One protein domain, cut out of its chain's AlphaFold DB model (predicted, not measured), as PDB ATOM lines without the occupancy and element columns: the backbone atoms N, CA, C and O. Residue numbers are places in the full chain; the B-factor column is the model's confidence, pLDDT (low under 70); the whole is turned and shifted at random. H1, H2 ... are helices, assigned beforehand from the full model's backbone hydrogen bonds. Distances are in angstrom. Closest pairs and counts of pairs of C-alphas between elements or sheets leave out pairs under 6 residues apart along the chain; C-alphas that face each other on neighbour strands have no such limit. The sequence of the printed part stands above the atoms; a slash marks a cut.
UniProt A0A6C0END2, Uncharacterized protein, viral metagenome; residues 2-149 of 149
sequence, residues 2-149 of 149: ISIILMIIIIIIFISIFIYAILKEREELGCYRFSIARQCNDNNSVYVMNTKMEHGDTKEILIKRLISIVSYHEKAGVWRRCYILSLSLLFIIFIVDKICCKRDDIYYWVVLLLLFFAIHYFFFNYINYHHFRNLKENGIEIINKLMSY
ATOM      1  N   ILE A   2     -42.662  33.864  -0.344       52.66
ATOM      2  CA  ILE A   2     -41.868  33.384  -1.505       52.66
ATOM      3  C   ILE A   2     -40.586  34.217  -1.736       52.66
ATOM      4  O   ILE A   2     -39.535  33.663  -2.033       52.66
ATOM      5  N   SER A   3     -40.636  35.534  -1.497       74.62
ATOM      6  CA  SER A   3     -39.482  36.439  -1.646       74.62
ATOM      7  C   SER A   3     -38.338  36.195  -0.643       74.62
ATOM      8  O   SER A   3     -37.176  36.314  -1.019       74.62
ATOM      9  N   ILE A   4     -38.632  35.796   0.601       76.94
ATOM     10  CA  ILE A   4     -37.597  35.575   1.631       76.94
ATOM     11  C   ILE A   4     -36.888  34.241   1.395       76.94
ATOM     12  O   ILE A   4     -35.665  34.177   1.441       76.94
ATOM     13  N   ILE A   5     -37.649  33.188   1.080       76.88
ATOM     14  CA  ILE A   5     -37.091  31.865   0.771       76.88
ATOM     15  C   ILE A   5     -36.193  31.947  -0.470       76.88
ATOM     16  O   ILE A   5     -35.074  31.445  -0.448       76.88
ATOM     17  N   LEU A   6     -36.640  32.644  -1.522       75.50
ATOM     18  CA  LEU A   6     -35.841  32.861  -2.730       75.50
ATOM     19  C   LEU A   6     -34.540  33.623  -2.430       75.50
ATOM     20  O   LEU A   6     -33.477  33.227  -2.897       75.50
ATOM     21  N   MET A   7     -34.602  34.678  -1.614       73.88
ATOM     22  CA  MET A   7     -33.421  35.441  -1.202       73.88
ATOM     23  C   MET A   7     -32.420  34.577  -0.420       73.88
ATOM     24  O   MET A   7     -31.225  34.632  -0.699       73.88
ATOM     25  N   ILE A   8     -32.896  33.737   0.504       79.88
ATOM     26  CA  ILE A   8     -32.049  32.799   1.257       79.88
ATOM     27  C   ILE A   8     -31.360  31.808   0.311       79.88
ATOM     28  O   ILE A   8     -30.154  31.595   0.425       79.88
ATOM     29  N   ILE A   9     -32.093  31.242  -0.655       82.12
ATOM     30  CA  ILE A   9     -31.528  30.318  -1.652       82.12
ATOM     31  C   ILE A   9     -30.418  31.002  -2.456       82.12
ATOM     32  O   ILE A   9     -29.341  30.433  -2.622       82.12
ATOM     33  N   ILE A  10     -30.648  32.234  -2.918       77.06
ATOM     34  CA  ILE A  10     -29.643  32.975  -3.683       77.06
ATOM     35  C   ILE A  10     -28.392  33.236  -2.828       77.06
ATOM     36  O   ILE A  10     -27.278  32.999  -3.293       77.06
ATOM     37  N   ILE A  11     -28.554  33.646  -1.567       78.31
ATOM     38  CA  ILE A  11     -27.428  33.846  -0.639       78.31
ATOM     39  C   ILE A  11     -26.616  32.553  -0.476       78.31
ATOM     40  O   ILE A  11     -25.389  32.587  -0.572       78.31
ATOM     41  N   ILE A  12     -27.277  31.406  -0.295       84.19
ATOM     42  CA  ILE A  12     -26.607  30.102  -0.168       84.19
ATOM     43  C   ILE A  12     -25.806  29.763  -1.434       84.19
ATOM     44  O   ILE A  12     -24.671  29.288  -1.329       84.19
ATOM     45  N   ILE A  13     -26.354  30.034  -2.624       83.44
ATOM     46  CA  ILE A  13     -25.659  29.805  -3.899       83.44
ATOM     47  C   ILE A  13     -24.385  30.653  -3.971       83.44
ATOM     48  O   ILE A  13     -23.312  30.121  -4.260       83.44
ATOM     49  N   PHE A  14     -24.466  31.946  -3.650       77.06
ATOM     50  CA  PHE A  14     -23.299  32.832  -3.670       77.06
ATOM     51  C   PHE A  14     -22.243  32.443  -2.632       77.06
ATOM     52  O   PHE A  14     -21.057  32.414  -2.960       77.06
ATOM     53  N   ILE A  15     -22.652  32.071  -1.415       80.38
ATOM     54  CA  ILE A  15     -21.733  31.550  -0.391       80.38
ATOM     55  C   ILE A  15     -21.025  30.288  -0.900       80.38
ATOM     56  O   ILE A  15     -19.813  30.155  -0.740       80.38
ATOM     57  N   SER A  16     -21.750  29.386  -1.563       83.19
ATOM     58  CA  SER A  16     -21.176  28.155  -2.119       83.19
ATOM     59  C   SER A  16     -20.148  28.446  -3.218       83.19
ATOM     60  O   SER A  16     -19.063  27.867  -3.210       83.19
ATOM     61  N   ILE A  17     -20.447  29.385  -4.126       80.94
ATOM     62  CA  ILE A  17     -19.510  29.841  -5.169       80.94
ATOM     63  C   ILE A  17     -18.258  30.458  -4.537       80.94
ATOM     64  O   ILE A  17     -17.138  30.166  -4.961       80.94
ATOM     65  N   PHE A  18     -18.432  31.279  -3.503       77.19
ATOM     66  CA  PHE A  18     -17.327  31.924  -2.800       77.19
ATOM     67  C   PHE A  18     -16.416  30.906  -2.099       77.19
ATOM     68  O   PHE A  18     -15.196  30.953  -2.258       77.19
ATOM     69  N   ILE A  19     -16.996  29.933  -1.389       81.81
ATOM     70  CA  ILE A  19     -16.248  28.836  -0.757       81.81
ATOM     71  C   ILE A  19     -15.499  28.017  -1.812       81.81
ATOM     72  O   ILE A  19     -14.322  27.711  -1.623       81.81
ATOM     73  N   TYR A  20     -16.146  27.693  -2.937       83.56
ATOM     74  CA  TYR A  20     -15.503  26.990  -4.046       83.56
ATOM     75  C   TYR A  20     -14.299  27.766  -4.600       83.56
ATOM     76  O   TYR A  20     -13.233  27.182  -4.796       83.56
ATOM     77  N   ALA A  21     -14.439  29.080  -4.801       78.94
ATOM     78  CA  ALA A  21     -13.353  29.930  -5.281       78.94
ATOM     79  C   ALA A  21     -12.154  29.926  -4.316       78.94
ATOM     80  O   ALA A  21     -11.020  29.747  -4.756       78.94
ATOM     81  N   ILE A  22     -12.401  30.037  -3.003       78.44
ATOM     82  CA  ILE A  22     -11.350  29.955  -1.974       78.44
ATOM     83  C   ILE A  22     -10.676  28.580  -1.977       78.44
ATOM     84  O   ILE A  22      -9.452  28.490  -1.898       78.44
ATOM     85  N   LEU A  23     -11.459  27.501  -2.056       80.50
ATOM     86  CA  LEU A  23     -10.930  26.138  -2.094       80.50
ATOM     87  C   LEU A  23      -9.994  25.934  -3.283       80.50
ATOM     88  O   LEU A  23      -8.912  25.375  -3.114       80.50
ATOM     89  N   LYS A  24     -10.386  26.424  -4.462       79.50
ATOM     90  CA  LYS A  24      -9.561  26.316  -5.665       79.50
ATOM     91  C   LYS A  24      -8.286  27.142  -5.591       79.50
ATOM     92  O   LYS A  24      -7.234  26.634  -5.961       79.50
ATOM     93  N   GLU A  25      -8.346  28.349  -5.040       77.31
ATOM     94  CA  GLU A  25      -7.144  29.160  -4.816       77.31
ATOM     95  C   GLU A  25      -6.147  28.441  -3.892       77.31
ATOM     96  O   GLU A  25      -4.950  28.390  -4.164       77.31
ATOM     97  N   ARG A  26      -6.639  27.805  -2.821       78.88
ATOM     98  CA  ARG A  26      -5.788  27.024  -1.912       78.88
ATOM     99  C   ARG A  26      -5.177  25.804  -2.592       78.88
ATOM    100  O   ARG A  26      -3.994  25.542  -2.392       78.88
ATOM    101  N   GLU A  27      -5.956  25.066  -3.375       80.31
ATOM    102  CA  GLU A  27      -5.457  23.913  -4.129       80.31
ATOM    103  C   GLU A  27      -4.305  24.321  -5.057       80.31
ATOM    104  O   GLU A  27      -3.268  23.661  -5.087       80.31
ATOM    105  N   GLU A  28      -4.440  25.457  -5.739       76.56
ATOM    106  CA  GLU A  28      -3.413  25.987  -6.637       76.56
ATOM    107  C   GLU A  28      -2.159  26.476  -5.909       76.56
ATOM    108  O   GLU A  28      -1.060  26.339  -6.443       76.56
ATOM    109  N   LEU A  29      -2.293  26.957  -4.671       77.88
ATOM    110  CA  LEU A  29      -1.175  27.251  -3.766       77.88
ATOM    111  C   LEU A  29      -0.526  25.985  -3.168       77.88
ATOM    112  O   LEU A  29       0.384  26.084  -2.347       77.88
ATOM    113  N   GLY A  30      -0.974  24.784  -3.551       77.81
ATOM    114  CA  GLY A  30      -0.425  23.511  -3.069       77.81
ATOM    115  C   GLY A  30      -1.020  23.038  -1.738       77.81
ATOM    116  O   GLY A  30      -0.441  22.186  -1.055       77.81
ATOM    117  N   CYS A  31      -2.172  23.584  -1.341       80.88
ATOM    118  CA  CYS A  31      -2.906  23.218  -0.133       80.88
ATOM    119  C   CYS A  31      -4.124  22.340  -0.452       80.88
ATOM    120  O   CYS A  31      -5.187  22.837  -0.811       80.88
ATOM    121  N   TYR A  32      -4.019  21.038  -0.186       70.06
ATOM    122  CA  TYR A  32      -5.110  20.077  -0.423       70.06
ATOM    123  C   TYR A  32      -6.031  19.838   0.788       70.06
ATOM    124  O   TYR A  32      -6.957  19.035   0.715       70.06
ATOM    125  N   ARG A  33      -5.779  20.489   1.937       68.62
ATOM    126  CA  ARG A  33      -6.586  20.341   3.165       68.62
ATOM    127  C   ARG A  33      -6.942  21.695   3.772       68.62
ATOM    128  O   ARG A  33      -6.114  22.607   3.800       68.62
ATOM    129  N   PHE A  34      -8.151  21.793   4.328       66.56
ATOM    130  CA  PHE A  34      -8.582  22.943   5.121       66.56
ATOM    131  C   PHE A  34      -7.882  22.902   6.484       66.56
ATOM    132  O   PHE A  34      -8.296  22.198   7.400       66.56
ATOM    133  N   SER A  35      -6.768  23.619   6.601       66.38
ATOM    134  CA  SER A  35      -6.094  23.844   7.877       66.38
ATOM    135  C   SER A  35      -5.785  25.324   8.027       66.38
ATOM    136  O   SER A  35      -5.206  25.941   7.132       66.38
ATOM    137  N   ILE A  36      -6.198  25.887   9.160       62.38
ATOM    138  CA  ILE A  36      -5.853  27.251   9.575       62.38
ATOM    139  C   ILE A  36      -4.416  27.277  10.130       62.38
ATOM    140  O   ILE A  36      -3.724  28.279  10.012       62.38
ATOM    141  N   ALA A  37      -3.938  26.152  10.674       60.47
ATOM    142  CA  ALA A  37      -2.638  26.045  11.336       60.47
ATOM    143  C   ALA A  37      -1.456  25.788  10.383       60.47
ATOM    144  O   ALA A  37      -0.305  25.847  10.806       60.47
ATOM    145  N   ARG A  38      -1.709  25.470   9.105       62.62
ATOM    146  CA  ARG A  38      -0.659  25.266   8.096       62.62
ATOM    147  C   ARG A  38      -0.761  26.321   7.005       62.62
ATOM    148  O   ARG A  38      -1.755  26.363   6.282       62.62
ATOM    149  N   GLN A  39       0.298  27.114   6.874       67.44
ATOM    150  CA  GLN A  39       0.540  27.908   5.675       67.44
ATOM    151  C   GLN A  39       0.744  26.974   4.476       67.44
ATOM    152  O   GLN A  39       1.250  25.855   4.621       67.44
ATOM    153  N   CYS A  40       0.307  27.420   3.301       74.75
ATOM    154  CA  CYS A  40       0.563  26.700   2.062       74.75
ATOM    155  C   CYS A  40       2.053  26.762   1.737       74.75
ATOM    156  O   CYS A  40       2.713  27.760   2.014       74.75
ATOM    157  N   ASN A  41       2.592  25.661   1.220       78.56
ATOM    158  CA  ASN A  41       3.971  25.630   0.767       78.56
ATOM    159  C   ASN A  41       3.978  26.040  -0.701       78.56
ATOM    160  O   ASN A  41       3.583  25.238  -1.547       78.56
ATOM    161  N   ASP A  42       4.464  27.244  -0.987       76.94
ATOM    162  CA  ASP A  42       4.526  27.779  -2.348       76.94
ATOM    163  C   ASP A  42       5.276  26.845  -3.308       76.94
ATOM    164  O   ASP A  42       4.942  26.796  -4.488       76.94
ATOM    165  N   ASN A  43       6.209  26.025  -2.804       80.62
ATOM    166  CA  ASN A  43       6.934  25.019  -3.594       80.62
ATOM    167  C   ASN A  43       6.040  23.902  -4.158       80.62
ATOM    168  O   ASN A  43       6.420  23.241  -5.120       80.62
ATOM    169  N   ASN A  44       4.868  23.680  -3.563       80.25
ATOM    170  CA  ASN A  44       3.882  22.701  -4.022       80.25
ATOM    171  C   ASN A  44       2.792  23.342  -4.886       80.25
ATOM    172  O   ASN A  44       1.830  22.671  -5.260       80.25
ATOM    173  N   SER A  45       2.900  24.639  -5.163       84.00
ATOM    174  CA  SER A  45       1.909  25.343  -5.957       84.00
ATOM    175  C   SER A  45       1.983  24.937  -7.429       84.00
ATOM    176  O   SER A  45       3.048  24.616  -7.966       84.00
ATOM    177  N   VAL A  46       0.846  25.018  -8.119       82.69
ATOM    178  CA  VAL A  46       0.744  24.768  -9.568       82.69
ATOM    179  C   VAL A  46       1.673  25.702 -10.355       82.69
ATOM    180  O   VAL A  46       2.154  25.355 -11.434       82.69
ATOM    181  N   TYR A  47       1.992  26.867  -9.793       82.38
ATOM    182  CA  TYR A  47       2.871  27.856 -10.400       82.38
ATOM    183  C   TYR A  47       4.317  27.372 -10.576       82.38
ATOM    184  O   TYR A  47       4.931  27.623 -11.620       82.38
ATOM    185  N   VAL A  48       4.847  26.656  -9.584       86.56
ATOM    186  CA  VAL A  48       6.253  26.209  -9.539       86.56
ATOM    187  C   VAL A  48       6.411  24.699  -9.717       86.56
ATOM    188  O   VAL A  48       7.526  24.201  -9.873       86.56
ATOM    189  N   MET A  49       5.305  23.956  -9.757       81.75
ATOM    190  CA  MET A  49       5.335  22.544 -10.110       81.75
ATOM    191  C   MET A  49       6.000  22.363 -11.486       81.75
ATOM    192  O   MET A  49       5.670  23.056 -12.456       81.75
ATOM    193  N   ASN A  50       6.951  21.430 -11.565       81.06
ATOM    194  CA  ASN A  50       7.706  21.090 -12.777       81.06
ATOM    195  C   ASN A  50       8.525  22.246 -13.386       81.06
ATOM    196  O   ASN A  50       8.715  22.289 -14.601       81.06
ATOM    197  N   THR A  51       9.008  23.196 -12.578       89.19
ATOM    198  CA  THR A  51       9.920  24.258 -13.057       89.19
ATOM    199  C   THR A  51      11.364  24.079 -12.594       89.19
ATOM    200  O   THR A  51      12.281  24.576 -13.244       89.19
ATOM    201  N   LYS A  52      11.589  23.348 -11.496       90.38
ATOM    202  CA  LYS A  52      12.926  23.102 -10.943       90.38
ATOM    203  C   LYS A  52      13.727  22.153 -11.837       90.38
ATOM    204  O   LYS A  52      13.165  21.190 -12.341       90.38
ATOM    205  N   MET A  53      15.020  22.415 -12.002       91.94
ATOM    206  CA  MET A  53      15.943  21.512 -12.692       91.94
ATOM    207  C   MET A  53      16.229  20.265 -11.846       91.94
ATOM    208  O   MET A  53      16.424  20.367 -10.632       91.94
ATOM    209  N   GLU A  54      16.286  19.106 -12.494       92.00
ATOM    210  CA  GLU A  54      16.585  17.816 -11.874       92.00
ATOM    211  C   GLU A  54      17.823  17.158 -12.492       92.00
ATOM    212  O   GLU A  54      18.234  17.448 -13.619       92.00
ATOM    213  N   HIS A  55      18.454  16.269 -11.723       92.50
ATOM    214  CA  HIS A  55      19.642  15.565 -12.185       92.50
ATOM    215  C   HIS A  55      19.261  14.596 -13.312       92.50
ATOM    216  O   HIS A  55      18.436  13.710 -13.114       92.50
ATOM    217  N   GLY A  56      19.889  14.745 -14.481       91.38
ATOM    218  CA  GLY A  56      19.575  13.942 -15.667       91.38
ATOM    219  C   GLY A  56      18.510  14.543 -16.590       91.38
ATOM    220  O   GLY A  56      18.143  13.895 -17.568       91.38
ATOM    221  N   ASP A  57      18.039  15.769 -16.329       91.38
ATOM    222  CA  ASP A  57      17.186  16.489 -17.280       91.38
ATOM    223  C   ASP A  57      17.891  16.627 -18.647       91.38
ATOM    224  O   ASP A  57      19.035  17.081 -18.747       91.38
ATOM    225  N   THR A  58      17.195  16.257 -19.723       93.50
ATOM    226  CA  THR A  58      17.669  16.449 -21.102       93.50
ATOM    227  C   THR A  58      17.422  17.884 -21.576       93.50
ATOM    228  O   THR A  58      16.576  18.591 -21.022       93.50
ATOM    229  N   LYS A  59      18.098  18.320 -22.655       90.56
ATOM    230  CA  LYS A  59      17.867  19.640 -23.292       90.56
ATOM    231  C   LYS A  59      16.371  19.886 -23.544       90.56
ATOM    232  O   LYS A  59      15.859  20.950 -23.209       90.56
ATOM    233  N   GLU A  60      15.659  18.886 -24.061       90.75
ATOM    234  CA  GLU A  60      14.215  18.969 -24.323       90.75
ATOM    235  C   GLU A  60      13.380  19.178 -23.054       90.75
ATOM    236  O   GLU A  60      12.430  19.964 -23.060       90.75
ATOM    237  N   ILE A  61      13.724  18.497 -21.956       92.00
ATOM    238  CA  ILE A  61      13.027  18.657 -20.675       92.00
ATOM    239  C   ILE A  61      13.267  20.065 -20.127       92.00
ATOM    240  O   ILE A  61      12.309  20.733 -19.741       92.00
ATOM    241  N   LEU A  62      14.506  20.561 -20.170       92.50
ATOM    242  CA  LEU A  62      14.838  21.917 -19.719       92.50
ATOM    243  C   LEU A  62      14.087  22.989 -20.512       92.50
ATOM    244  O   LEU A  62      13.579  23.940 -19.923       92.50
ATOM    245  N   ILE A  63      13.941  22.812 -21.826       92.00
ATOM    246  CA  ILE A  63      13.138  23.703 -22.672       92.00
ATOM    247  C   ILE A  63      11.669  23.684 -22.241       92.00
ATOM    248  O   ILE A  63      11.071  24.741 -22.055       92.00
ATOM    249  N   LYS A  64      11.081  22.501 -22.022       91.06
ATOM    250  CA  LYS A  64       9.694  22.389 -21.539       91.06
ATOM    251  C   LYS A  64       9.513  23.058 -20.174       91.06
ATOM    252  O   LYS A  64       8.517  23.752 -19.966       91.06
ATOM    253  N   ARG A  65      10.481  22.907 -19.262       92.44
ATOM    254  CA  ARG A  65      10.480  23.587 -17.957       92.44
ATOM    255  C   ARG A  65      10.593  25.110 -18.116       92.44
ATOM    256  O   ARG A  65       9.832  25.830 -17.480       92.44
ATOM    257  N   LEU A  66      11.449  25.612 -19.009       92.31
ATOM    258  CA  LEU A  66      11.560  27.046 -19.320       92.31
ATOM    259  C   LEU A  66      10.261  27.617 -19.899       92.31
ATOM    260  O   LEU A  66       9.789  28.650 -19.428       92.31
ATOM    261  N   ILE A  67       9.637  26.920 -20.855       91.31
ATOM    262  CA  ILE A  67       8.329  27.300 -21.413       91.31
ATOM    263  C   ILE A  67       7.269  27.343 -20.304       91.31
ATOM    264  O   ILE A  67       6.465  28.275 -20.230       91.31
ATOM    265  N   SER A  68       7.291  26.358 -19.404       90.31
ATOM    266  CA  SER A  68       6.426  26.314 -18.225       90.31
ATOM    267  C   SER A  68       6.661  27.518 -17.299       90.31
ATOM    268  O   SER A  68       5.691  28.121 -16.847       90.31
ATOM    269  N   ILE A  69       7.911  27.931 -17.055       91.25
ATOM    270  CA  ILE A  69       8.248  29.110 -16.234       91.25
ATOM    271  C   ILE A  69       7.685  30.394 -16.847       91.25
ATOM    272  O   ILE A  69       6.980  31.139 -16.169       91.25
ATOM    273  N   VAL A  70       7.943  30.648 -18.133       91.81
ATOM    274  CA  VAL A  70       7.474  31.885 -18.786       91.81
ATOM    275  C   VAL A  70       5.949  31.923 -18.934       91.81
ATOM    276  O   VAL A  70       5.352  32.994 -19.004       91.81
ATOM    277  N   SER A  71       5.294  30.761 -18.896       88.62
ATOM    278  CA  SER A  71       3.831  30.634 -18.928       88.62
ATOM    279  C   SER A  71       3.173  30.715 -17.542       88.62
ATOM    280  O   SER A  71       2.002  30.368 -17.404       88.62
ATOM    281  N   TYR A  72       3.888  31.189 -16.512       85.75
ATOM    282  CA  TYR A  72       3.410  31.316 -15.123       85.75
ATOM    283  C   TYR A  72       1.989  31.890 -15.005       85.75
ATOM    284  O   TYR A  72       1.142  31.325 -14.316       85.75
ATOM    285  N   HIS A  73       1.710  32.986 -15.712       80.19
ATOM    286  CA  HIS A  73       0.447  33.719 -15.602       80.19
ATOM    287  C   HIS A  73      -0.769  32.959 -16.159       80.19
ATOM    288  O   HIS A  73      -1.908  33.277 -15.816       80.19
ATOM    289  N   GLU A  74      -0.549  31.950 -17.003       80.19
ATOM    290  CA  GLU A  74      -1.618  31.120 -17.571       80.19
ATOM    291  C   GLU A  74      -1.949  29.916 -16.695       80.19
ATOM    292  O   GLU A  74      -3.082  29.434 -16.727       80.19
ATOM    293  N   LYS A  75      -0.989  29.451 -15.883       77.50
ATOM    294  CA  LYS A  75      -1.125  28.223 -15.088       77.50
ATOM    295  C   LYS A  75      -2.289  28.257 -14.112       77.50
ATOM    296  O   LYS A  75      -2.873  27.220 -13.824       77.50
ATOM    297  N   ALA A  76      -2.618  29.440 -13.614       65.69
ATOM    298  CA  ALA A  76      -3.576  29.578 -12.540       65.69
ATOM    299  C   ALA A  76      -4.846  30.326 -12.918       65.69
ATOM    300  O   ALA A  76      -5.581  30.680 -12.024       65.69
ATOM    301  N   GLY A  77      -5.175  30.601 -14.185       67.00
ATOM    302  CA  GLY A  77      -6.504  31.152 -14.536       67.00
ATOM    303  C   GLY A  77      -6.986  32.362 -13.699       67.00
ATOM    304  O   GLY A  77      -8.196  32.556 -13.560       67.00
ATOM    305  N   VAL A  78      -6.059  33.156 -13.138       67.56
ATOM    306  CA  VAL A  78      -6.306  34.128 -12.052       67.56
ATOM    307  C   VAL A  78      -7.400  35.121 -12.438       67.56
ATOM    308  O   VAL A  78      -8.286  35.427 -11.643       67.56
ATOM    309  N   TRP A  79      -7.412  35.549 -13.701       61.34
ATOM    310  CA  TRP A  79      -8.399  36.482 -14.241       61.34
ATOM    311  C   TRP A  79      -9.843  35.947 -14.202       61.34
ATOM    312  O   TRP A  79     -10.767  36.712 -13.925       61.34
ATOM    313  N   ARG A  80     -10.061  34.640 -14.424       65.56
ATOM    314  CA  ARG A  80     -11.404  34.029 -14.388       65.56
ATOM    315  C   ARG A  80     -11.955  34.011 -12.969       65.56
ATOM    316  O   ARG A  80     -13.130  34.296 -12.760       65.56
ATOM    317  N   ARG A  81     -11.103  33.705 -11.988       66.62
ATOM    318  CA  ARG A  81     -11.491  33.671 -10.572       66.62
ATOM    319  C   ARG A  81     -11.678  35.050  -9.988       66.62
ATOM    320  O   ARG A  81     -12.645  35.255  -9.260       66.62
ATOM    321  N   CYS A  82     -10.818  35.987 -10.375       67.75
ATOM    322  CA  CYS A  82     -11.068  37.397 -10.170       67.75
ATOM    323  C   CYS A  82     -12.499  37.679 -10.655       67.75
ATOM    324  O   CYS A  82     -13.342  38.028  -9.844       67.75
ATOM    325  N   TYR A  83     -12.831  37.468 -11.930       66.88
ATOM    326  CA  TYR A  83     -14.161  37.825 -12.448       66.88
ATOM    327  C   TYR A  83     -15.332  37.261 -11.606       66.88
ATOM    328  O   TYR A  83     -16.276  37.986 -11.271       66.88
ATOM    329  N   ILE A  84     -15.235  35.999 -11.176       69.25
ATOM    330  CA  ILE A  84     -16.227  35.348 -10.301       69.25
ATOM    331  C   ILE A  84     -16.300  36.016  -8.916       69.25
ATOM    332  O   ILE A  84     -17.398  36.262  -8.407       69.25
ATOM    333  N   LEU A  85     -15.156  36.350  -8.312       69.50
ATOM    334  CA  LEU A  85     -15.080  37.050  -7.028       69.50
ATOM    335  C   LEU A  85     -15.648  38.473  -7.117       69.50
ATOM    336  O   LEU A  85     -16.406  38.857  -6.229       69.50
ATOM    337  N   SER A  86     -15.376  39.226  -8.191       70.75
ATOM    338  CA  SER A  86     -15.978  40.557  -8.395       70.75
ATOM    339  C   SER A  86     -17.485  40.470  -8.497       70.75
ATOM    340  O   SER A  86     -18.180  41.271  -7.882       70.75
ATOM    341  N   LEU A  87     -17.996  39.507  -9.268       69.88
ATOM    342  CA  LEU A  87     -19.430  39.358  -9.480       69.88
ATOM    343  C   LEU A  87     -20.135  38.987  -8.171       69.88
ATOM    344  O   LEU A  87     -21.185  39.537  -7.850       69.88
ATOM    345  N   SER A  88     -19.514  38.103  -7.387       69.31
ATOM    346  CA  SER A  88     -20.011  37.702  -6.069       69.31
ATOM    347  C   SER A  88     -20.007  38.868  -5.080       69.31
ATOM    348  O   SER A  88     -20.998  39.095  -4.390       69.31
ATOM    349  N   LEU A  89     -18.928  39.656  -5.050       72.50
ATOM    350  CA  LEU A  89     -18.831  40.854  -4.215       72.50
ATOM    351  C   LEU A  89     -19.847  41.922  -4.624       72.50
ATOM    352  O   LEU A  89     -20.517  42.478  -3.762       72.50
ATOM    353  N   LEU A  90     -20.017  42.171  -5.923       72.44
ATOM    354  CA  LEU A  90     -20.994  43.128  -6.446       72.44
ATOM    355  C   LEU A  90     -22.426  42.735  -6.071       72.44
ATOM    356  O   LEU A  90     -23.232  43.590  -5.709       72.44
ATOM    357  N   PHE A  91     -22.727  41.439  -6.087       71.94
ATOM    358  CA  PHE A  91     -24.018  40.932  -5.648       71.94
ATOM    359  C   PHE A  91     -24.241  41.118  -4.137       71.94
ATOM    360  O   PHE A  91     -25.317  41.550  -3.723       71.94
ATOM    361  N   ILE A  92     -23.216  40.869  -3.314       71.25
ATOM    362  CA  ILE A  92     -23.258  41.144  -1.869       71.25
ATOM    363  C   ILE A  92     -23.477  42.641  -1.615       71.25
ATOM    364  O   ILE A  92     -24.347  43.001  -0.826       71.25
ATOM    365  N   ILE A  93     -22.747  43.507  -2.320       71.56
ATOM    366  CA  ILE A  93     -22.895  44.967  -2.237       71.56
ATOM    367  C   ILE A  93     -24.332  45.378  -2.564       71.56
ATOM    368  O   ILE A  93     -24.930  46.146  -1.817       71.56
ATOM    369  N   PHE A  94     -24.914  44.828  -3.632       71.62
ATOM    370  CA  PHE A  94     -26.288  45.127  -4.034       71.62
ATOM    371  C   PHE A  94     -27.320  44.689  -2.986       71.62
ATOM    372  O   PHE A  94     -28.268  45.422  -2.711       71.62
ATOM    373  N   ILE A  95     -27.135  43.516  -2.369       70.88
ATOM    374  CA  ILE A  95     -27.989  43.063  -1.262       70.88
ATOM    375  C   ILE A  95     -27.881  44.020  -0.074       70.88
ATOM    376  O   ILE A  95     -28.906  44.424   0.474       70.88
ATOM    377  N   VAL A  96     -26.661  44.390   0.324       68.62
ATOM    378  CA  VAL A  96     -26.471  45.262   1.487       68.62
ATOM    379  C   VAL A  96     -27.033  46.656   1.225       68.62
ATOM    380  O   VAL A  96     -27.737  47.166   2.088       68.62
ATOM    381  N   ASP A  97     -26.827  47.237   0.041       68.81
ATOM    382  CA  ASP A  97     -27.405  48.536  -0.341       68.81
ATOM    383  C   ASP A  97     -28.945  48.514  -0.321       68.81
ATOM    384  O   ASP A  97     -29.587  49.458   0.136       68.81
ATOM    385  N   LYS A  98     -29.563  47.399  -0.737       68.31
ATOM    386  CA  LYS A  98     -31.025  47.237  -0.704       68.31
ATOM    387  C   LYS A  98     -31.605  47.035   0.695       68.31
ATOM    388  O   LYS A  98     -32.765  47.382   0.905       68.31
ATOM    389  N   ILE A  99     -30.847  46.454   1.623       66.81
ATOM    390  CA  ILE A  99     -31.303  46.184   2.997       66.81
ATOM    391  C   ILE A  99     -30.978  47.365   3.925       66.81
ATOM    392  O   ILE A  99     -31.803  47.749   4.754       66.81
ATOM    393  N   CYS A 100     -29.802  47.973   3.777       62.78
ATOM    394  CA  CYS A 100     -29.353  49.114   4.569       62.78
ATOM    395  C   CYS A 100     -29.796  50.428   3.914       62.78
ATOM    396  O   CYS A 100     -29.000  51.160   3.340       62.78
ATOM    397  N   CYS A 101     -31.079  50.776   4.042       56.84
ATOM    398  CA  CYS A 101     -31.617  52.044   3.524       56.84
ATOM    399  C   CYS A 101     -31.033  53.312   4.193       56.84
ATOM    400  O   CYS A 101     -31.358  54.422   3.773       56.84
ATOM    401  N   LYS A 102     -30.204  53.186   5.240       64.88
ATOM    402  CA  LYS A 102     -29.588  54.316   5.950       64.88
ATOM    403  C   LYS A 102     -28.090  54.385   5.656       64.88
ATOM    404  O   LYS A 102     -27.325  53.542   6.107       64.88
ATOM    405  N   ARG A 103     -27.685  55.434   4.934       64.94
ATOM    406  CA  ARG A 103     -26.287  55.707   4.542       64.94
ATOM    407  C   ARG A 103     -25.356  56.060   5.712       64.94
ATOM    408  O   ARG A 103     -24.145  56.045   5.531       64.94
ATOM    409  N   ASP A 104     -25.912  56.339   6.890       65.19
ATOM    410  CA  ASP A 104     -25.148  56.657   8.107       65.19
ATOM    411  C   ASP A 104     -24.669  55.411   8.868       65.19
ATOM    412  O   ASP A 104     -23.998  55.525   9.892       65.19
ATOM    413  N   ASP A 105     -25.016  54.215   8.395       73.31
ATOM    414  CA  ASP A 105     -24.642  52.971   9.053       73.31
ATOM    415  C   ASP A 105     -23.217  52.531   8.669       73.31
ATOM    416  O   ASP A 105     -22.800  52.616   7.510       73.31
ATOM    417  N   ILE A 106     -22.465  52.006   9.638       75.06
ATOM    418  CA  ILE A 106     -21.090  51.525   9.449       75.06
ATOM    419  C   ILE A 106     -21.011  50.436   8.371       75.06
ATOM    420  O   ILE A 106     -20.028  50.359   7.631       75.06
ATOM    421  N   TYR A 107     -22.073  49.637   8.219       69.12
ATOM    422  CA  TYR A 107     -22.153  48.590   7.202       69.12
ATOM    423  C   TYR A 107     -22.074  49.149   5.775       69.12
ATOM    424  O   TYR A 107     -21.458  48.518   4.917       69.12
ATOM    425  N   TYR A 108     -22.616  50.345   5.520       71.00
ATOM    426  CA  TYR A 108     -22.535  50.997   4.210       71.00
ATOM    427  C   TYR A 108     -21.079  51.325   3.836       71.00
ATOM    428  O   TYR A 108     -20.622  51.029   2.730       71.00
ATOM    429  N   TRP A 109     -20.312  51.859   4.789       71.75
ATOM    430  CA  TRP A 109     -18.901  52.199   4.591       71.75
ATOM    431  C   TRP A 109     -18.008  50.970   4.424       71.75
ATOM    432  O   TRP A 109     -17.125  50.968   3.567       71.75
ATOM    433  N   VAL A 110     -18.263  49.899   5.184       75.69
ATOM    434  CA  VAL A 110     -17.557  48.615   5.025       75.69
ATOM    435  C   VAL A 110     -17.768  48.044   3.621       75.69
ATOM    436  O   VAL A 110     -16.823  47.579   2.987       75.69
ATOM    437  N   VAL A 111     -18.991  48.126   3.098       73.50
ATOM    438  CA  VAL A 111     -19.326  47.677   1.740       73.50
ATOM    439  C   VAL A 111     -18.614  48.505   0.670       73.50
ATOM    440  O   VAL A 111     -18.055  47.938  -0.271       73.50
ATOM    441  N   LEU A 112     -18.563  49.830   0.830       71.06
ATOM    442  CA  LEU A 112     -17.834  50.714  -0.083       71.06
ATOM    443  C   LEU A 112     -16.323  50.412  -0.087       71.06
ATOM    444  O   LEU A 112     -15.692  50.383  -1.144       71.06
ATOM    445  N   LEU A 113     -15.754  50.128   1.088       75.81
ATOM    446  CA  LEU A 113     -14.352  49.739   1.247       75.81
ATOM    447  C   LEU A 113     -14.053  48.404   0.544       75.81
ATOM    448  O   LEU A 113     -13.050  48.283  -0.158       75.81
ATOM    449  N   LEU A 114     -14.940  47.411   0.683       75.88
ATOM    450  CA  LEU A 114     -14.823  46.126  -0.015       75.88
ATOM    451  C   LEU A 114     -14.875  46.300  -1.537       75.88
ATOM    452  O   LEU A 114     -14.081  45.680  -2.246       75.88
ATOM    453  N   LEU A 115     -15.755  47.173  -2.041       74.44
ATOM    454  CA  LEU A 115     -15.813  47.503  -3.467       74.44
ATOM    455  C   LEU A 115     -14.505  48.148  -3.945       74.44
ATOM    456  O   LEU A 115     -13.979  47.771  -4.992       74.44
ATOM    457  N   PHE A 116     -13.959  49.089  -3.174       75.06
ATOM    458  CA  PHE A 116     -12.698  49.753  -3.496       75.06
ATOM    459  C   PHE A 116     -11.528  48.763  -3.582       75.06
ATOM    460  O   PHE A 116     -10.785  48.782  -4.569       75.06
ATOM    461  N   PHE A 117     -11.392  47.872  -2.590       77.12
ATOM    462  CA  PHE A 117     -10.368  46.825  -2.594       77.12
ATOM    463  C   PHE A 117     -10.538  45.859  -3.756       77.12
ATOM    464  O   PHE A 117      -9.549  45.507  -4.395       77.12
ATOM    465  N   ALA A 118     -11.780  45.468  -4.055       77.56
ATOM    466  CA  ALA A 118     -12.072  44.639  -5.208       77.56
ATOM    467  C   ALA A 118     -11.552  45.322  -6.477       77.56
ATOM    468  O   ALA A 118     -10.654  44.785  -7.119       77.56
ATOM    469  N   ILE A 119     -12.029  46.530  -6.798       75.75
ATOM    470  CA  ILE A 119     -11.637  47.271  -8.010       75.75
ATOM    471  C   ILE A 119     -10.112  47.401  -8.124       75.75
ATOM    472  O   ILE A 119      -9.558  47.117  -9.188       75.75
ATOM    473  N   HIS A 120      -9.426  47.766  -7.039       74.38
ATOM    474  CA  HIS A 120      -7.964  47.869  -7.030       74.38
ATOM    475  C   HIS A 120      -7.283  46.533  -7.326       74.38
ATOM    476  O   HIS A 120      -6.373  46.470  -8.155       74.38
ATOM    477  N   TYR A 121      -7.743  45.455  -6.694       79.69
ATOM    478  CA  TYR A 121      -7.214  44.116  -6.919       79.69
ATOM    479  C   TYR A 121      -7.414  43.656  -8.371       79.69
ATOM    480  O   TYR A 121      -6.491  43.112  -8.981       79.69
ATOM    481  N   PHE A 122      -8.585  43.920  -8.959       74.56
ATOM    482  CA  PHE A 122      -8.866  43.630 -10.368       74.56
ATOM    483  C   PHE A 122      -7.959  44.391 -11.312       74.56
ATOM    484  O   PHE A 122      -7.382  43.802 -12.224       74.56
ATOM    485  N   PHE A 123      -7.833  45.695 -11.089       76.25
ATOM    486  CA  PHE A 123      -7.022  46.563 -11.920       76.25
ATOM    487  C   PHE A 123      -5.549  46.141 -11.896       76.25
ATOM    488  O   PHE A 123      -4.926  45.999 -12.948       76.25
ATOM    489  N   PHE A 124      -5.017  45.832 -10.710       78.25
ATOM    490  CA  PHE A 124      -3.649  45.342 -10.559       78.25
ATOM    491  C   PHE A 124      -3.428  44.001 -11.276       78.25
ATOM    492  O   PHE A 124      -2.453  43.838 -12.007       78.25
ATOM    493  N   ASN A 125      -4.360  43.053 -11.140       79.56
ATOM    494  CA  ASN A 125      -4.274  41.767 -11.839       79.56
ATOM    495  C   ASN A 125      -4.398  41.904 -13.361       79.56
ATOM    496  O   ASN A 125      -3.715  41.192 -14.096       79.56
ATOM    497  N   TYR A 126      -5.228  42.829 -13.844       78.31
ATOM    498  CA  TYR A 126      -5.345  43.135 -15.268       78.31
ATOM    499  C   TYR A 126      -4.029  43.674 -15.842       78.31
ATOM    500  O   TYR A 126      -3.570  43.200 -16.883       78.31
ATOM    501  N   ILE A 127      -3.388  44.619 -15.147       80.38
ATOM    502  CA  ILE A 127      -2.079  45.159 -15.542       80.38
ATOM    503  C   ILE A 127      -1.025  44.047 -15.569       80.38
ATOM    504  O   ILE A 127      -0.321  43.879 -16.566       80.38
ATOM    505  N   ASN A 128      -0.956  43.243 -14.505       83.19
ATOM    506  CA  ASN A 128      -0.019  42.126 -14.420       83.19
ATOM    507  C   ASN A 128      -0.211  41.129 -15.564       83.19
ATOM    508  O   ASN A 128       0.770  40.702 -16.165       83.19
ATOM    509  N   TYR A 129      -1.456  40.790 -15.906       83.81
ATOM    510  CA  TYR A 129      -1.749  39.897 -17.026       83.81
ATOM    511  C   TYR A 129      -1.138  40.400 -18.342       83.81
ATOM    512  O   TYR A 129      -0.478  39.628 -19.036       83.81
ATOM    513  N   HIS A 130      -1.288  41.688 -18.664       83.38
ATOM    514  CA  HIS A 130      -0.718  42.263 -19.890       83.38
ATOM    515  C   HIS A 130       0.809  42.274 -19.892       83.38
ATOM    516  O   HIS A 130       1.422  41.913 -20.897       83.38
ATOM    517  N   HIS A 131       1.438  42.626 -18.769       86.19
ATOM    518  CA  HIS A 131       2.896  42.560 -18.662       86.19
ATOM    519  C   HIS A 131       3.410  41.126 -18.806       86.19
ATOM    520  O   HIS A 131       4.332  40.879 -19.584       86.19
ATOM    521  N   PHE A 132       2.798  40.165 -18.111       88.94
ATOM    522  CA  PHE A 132       3.221  38.769 -18.168       88.94
ATOM    523  C   PHE A 132       2.974  38.119 -19.526       88.94
ATOM    524  O   PHE A 132       3.775  37.279 -19.936       88.94
ATOM    525  N   ARG A 133       1.923  38.521 -20.246       88.38
ATOM    526  CA  ARG A 133       1.688  38.064 -21.616       88.38
ATOM    527  C   ARG A 133       2.842  38.457 -22.537       88.38
ATOM    528  O   ARG A 133       3.428  37.585 -23.171       88.38
ATOM    529  N   ASN A 134       3.211  39.736 -22.557       89.75
ATOM    530  CA  ASN A 134       4.304  40.215 -23.408       89.75
ATOM    531  C   ASN A 134       5.648  39.588 -23.001       89.75
ATOM    532  O   ASN A 134       6.434  39.185 -23.853       89.75
ATOM    533  N   LEU A 135       5.904  39.442 -21.695       91.19
ATOM    534  CA  LEU A 135       7.102  38.757 -21.197       91.19
ATOM    535  C   LEU A 135       7.158  37.289 -21.631       91.19
ATOM    536  O   LEU A 135       8.233  36.797 -21.971       91.19
ATOM    537  N   LYS A 136       6.018  36.592 -21.646       92.88
ATOM    538  CA  LYS A 136       5.928  35.221 -22.154       92.88
ATOM    539  C   LYS A 136       6.244  35.163 -23.643       92.88
ATOM    540  O   LYS A 136       7.037  34.313 -24.037       92.88
ATOM    541  N   GLU A 137       5.631  36.025 -24.452       93.69
ATOM    542  CA  GLU A 137       5.861  36.075 -25.903       93.69
ATOM    543  C   GLU A 137       7.358  36.280 -26.203       93.69
ATOM    544  O   GLU A 137       7.966  35.456 -26.890       93.69
ATOM    545  N   ASN A 138       7.986  37.267 -25.554       94.38
ATOM    546  CA  ASN A 138       9.427  37.521 -25.662       94.38
ATOM    547  C   ASN A 138      10.274  36.331 -25.170       94.38
ATOM    548  O   ASN A 138      11.269  35.956 -25.787       94.38
ATOM    549  N   GLY A 139       9.890  35.716 -24.047       94.06
ATOM    550  CA  GLY A 139      10.591  34.564 -23.483       94.06
ATOM    551  C   GLY A 139      10.553  33.342 -24.403       94.06
ATOM    552  O   GLY A 139      11.569  32.673 -24.581       94.06
ATOM    553  N   ILE A 140       9.406  33.073 -25.032       94.44
ATOM    554  CA  ILE A 140       9.252  31.995 -26.016       94.44
ATOM    555  C   ILE A 140      10.113  32.264 -27.252       94.44
ATOM    556  O   ILE A 140      10.767  31.341 -27.736       94.44
ATOM    557  N   GLU A 141      10.165  33.504 -27.742       95.00
ATOM    558  CA  GLU A 141      11.029  33.872 -28.869       95.00
ATOM    559  C   GLU A 141      12.509  33.572 -28.573       95.00
ATOM    560  O   GLU A 141      13.188  32.924 -29.375       95.00
ATOM    561  N   ILE A 142      12.991  33.956 -27.385       93.81
ATOM    562  CA  ILE A 142      14.364  33.678 -26.936       93.81
ATOM    563  C   ILE A 142      14.624  32.168 -26.867       93.81
ATOM    564  O   ILE A 142      15.637  31.695 -27.384       93.81
ATOM    565  N   ILE A 143      13.710  31.400 -26.265       94.19
ATOM    566  CA  ILE A 143      13.835  29.938 -26.149       94.19
ATOM    567  C   ILE A 143      13.899  29.289 -27.537       94.19
ATOM    568  O   ILE A 143      14.766  28.452 -27.783       94.19
ATOM    569  N   ASN A 144      13.029  29.697 -28.463       93.19
ATOM    570  CA  ASN A 144      13.007  29.167 -29.826       93.19
ATOM    571  C   ASN A 144      14.313  29.455 -30.568       93.19
ATOM    572  O   ASN A 144      14.854  28.576 -31.238       93.19
ATOM    573  N   LYS A 145      14.867  30.658 -30.395       92.56
ATOM    574  CA  LYS A 145      16.154  31.018 -30.985       92.56
ATOM    575  C   LYS A 145      17.298  30.180 -30.406       92.56
ATOM    576  O   LYS A 145      18.125  29.687 -31.167       92.56
ATOM    577  N   LEU A 146      17.305  29.926 -29.097       89.62
ATOM    578  CA  LEU A 146      18.274  29.029 -28.446       89.62
ATOM    579  C   LEU A 146      18.152  27.563 -28.891       89.62
ATOM    580  O   LEU A 146      19.124  26.820 -28.796       89.62
ATOM    581  N   MET A 147      16.980  27.127 -29.361       85.75
ATOM    582  CA  MET A 147      16.815  25.791 -29.947       85.75
ATOM    583  C   MET A 147      17.377  25.685 -31.365       85.75
ATOM    584  O   MET A 147      17.770  24.595 -31.765       85.75
ATOM    585  N   SER A 148      17.382  26.792 -32.113       80.44
ATOM    586  CA  SER A 148      17.894  26.839 -33.488       80.44
ATOM    587  C   SER A 148      19.423  26.904 -33.592       80.44
ATOM    588  O   SER A 148      19.953  26.716 -34.685       80.44
ATOM    589  N   TYR A 149      20.108  27.158 -32.471       67.69
ATOM    590  CA  TYR A 149      21.560  27.032 -32.313       67.69
ATOM    591  C   TYR A 149      21.932  25.647 -31.759       67.69
ATOM    592  O   TYR A 149      22.972  25.123 -32.210       67.69
TER     593      TYR A 149
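AT A GLANCE: This is residues 2 to 149 of the 149 residues of an uncharacterized protein of viral metagenome (UniProt A0A6C0END2). The domain is a long rod built along one very long helix, H5, with H2, H3 and H4 following one another in a broken row along its side. H1 packs on H4 on the side away from H5, and a long loop, residues 29 to 58, leads from the end of H1 to H2 near the other end of the rod. The printed part has 148 residues with five named helices, H1 to H5 in order along the chain, and no named strand; the class is all helix. The whole is loose, with a radius of gyration of the C-alphas of 21.1 A, and it spans 69 by 32 by 28 A.

IN THESE COORDINATES: H5, residues 106 to 148, is the longest helix at 63.0 A from first to last C-alpha; it begins at C-alpha 106 (-21.090, 51.525, 9.449) and ends at C-alpha 148 (17.894, 26.839, -33.488). H4, residues 78 to 99, measures 31.6 A. H3, residues 72 to 75, measures 5.5 A, and H2, residues 59 to 70, measures 16.7 A. H1, residues 2 to 28, begins at C-alpha 2 (-41.868, 33.384, -1.505) and measures 39.5 A.

HOW THE PARTS SIT: H5 is the hub, touching three other helices. H4 and H5 form a helical hairpin, opposite ways at a shallow tilt of 10 degrees; their closest C-alphas, those of Ile 93 and Val 111, are 6.0 A apart. H5 touches H2 with residues 135 to 143 alone, at a shallow tilt of 28 degrees, opposite ways; the closest C-alphas, of Val 70 and Lys 136, are 5.0 A apart. H3 and H5 only just touch, with 3 pairs of C-alphas within 8 A, the closest being those of His 73 and Phe 132 at 6.3 A. H2 and H3 meet only through their link, as do H3 and H4. Residues 14 to 21 of H1 touch residues 81 to 88 of H4, the closest C-alphas being those of Phe 14 and Ser 88 at 6.3 A; the two helices run opposite ways at a shallow tilt of 29 degrees. H1 is apart from H2, H3 and H5. In H1, H2, H4 and H5 every O i to N i+4 pair is within hydrogen-bond range; H3 is too short for such a pair.

THE WHOLE: The two C-alphas farthest apart, those of Ile 2 and Tyr 149, are 70.8 A apart. The printed part has no cut. The link from H1 to H2 is long, with 30 residues; H4 to H5 is short, and the other two are tight. Residues 101 to 106, of which 106 belongs to H5, stand free. The mean pLDDT of the printed part is 78.8, and 31 residues are under 70, among them residues 33 to 39, 76 to 85 and 96 to 104.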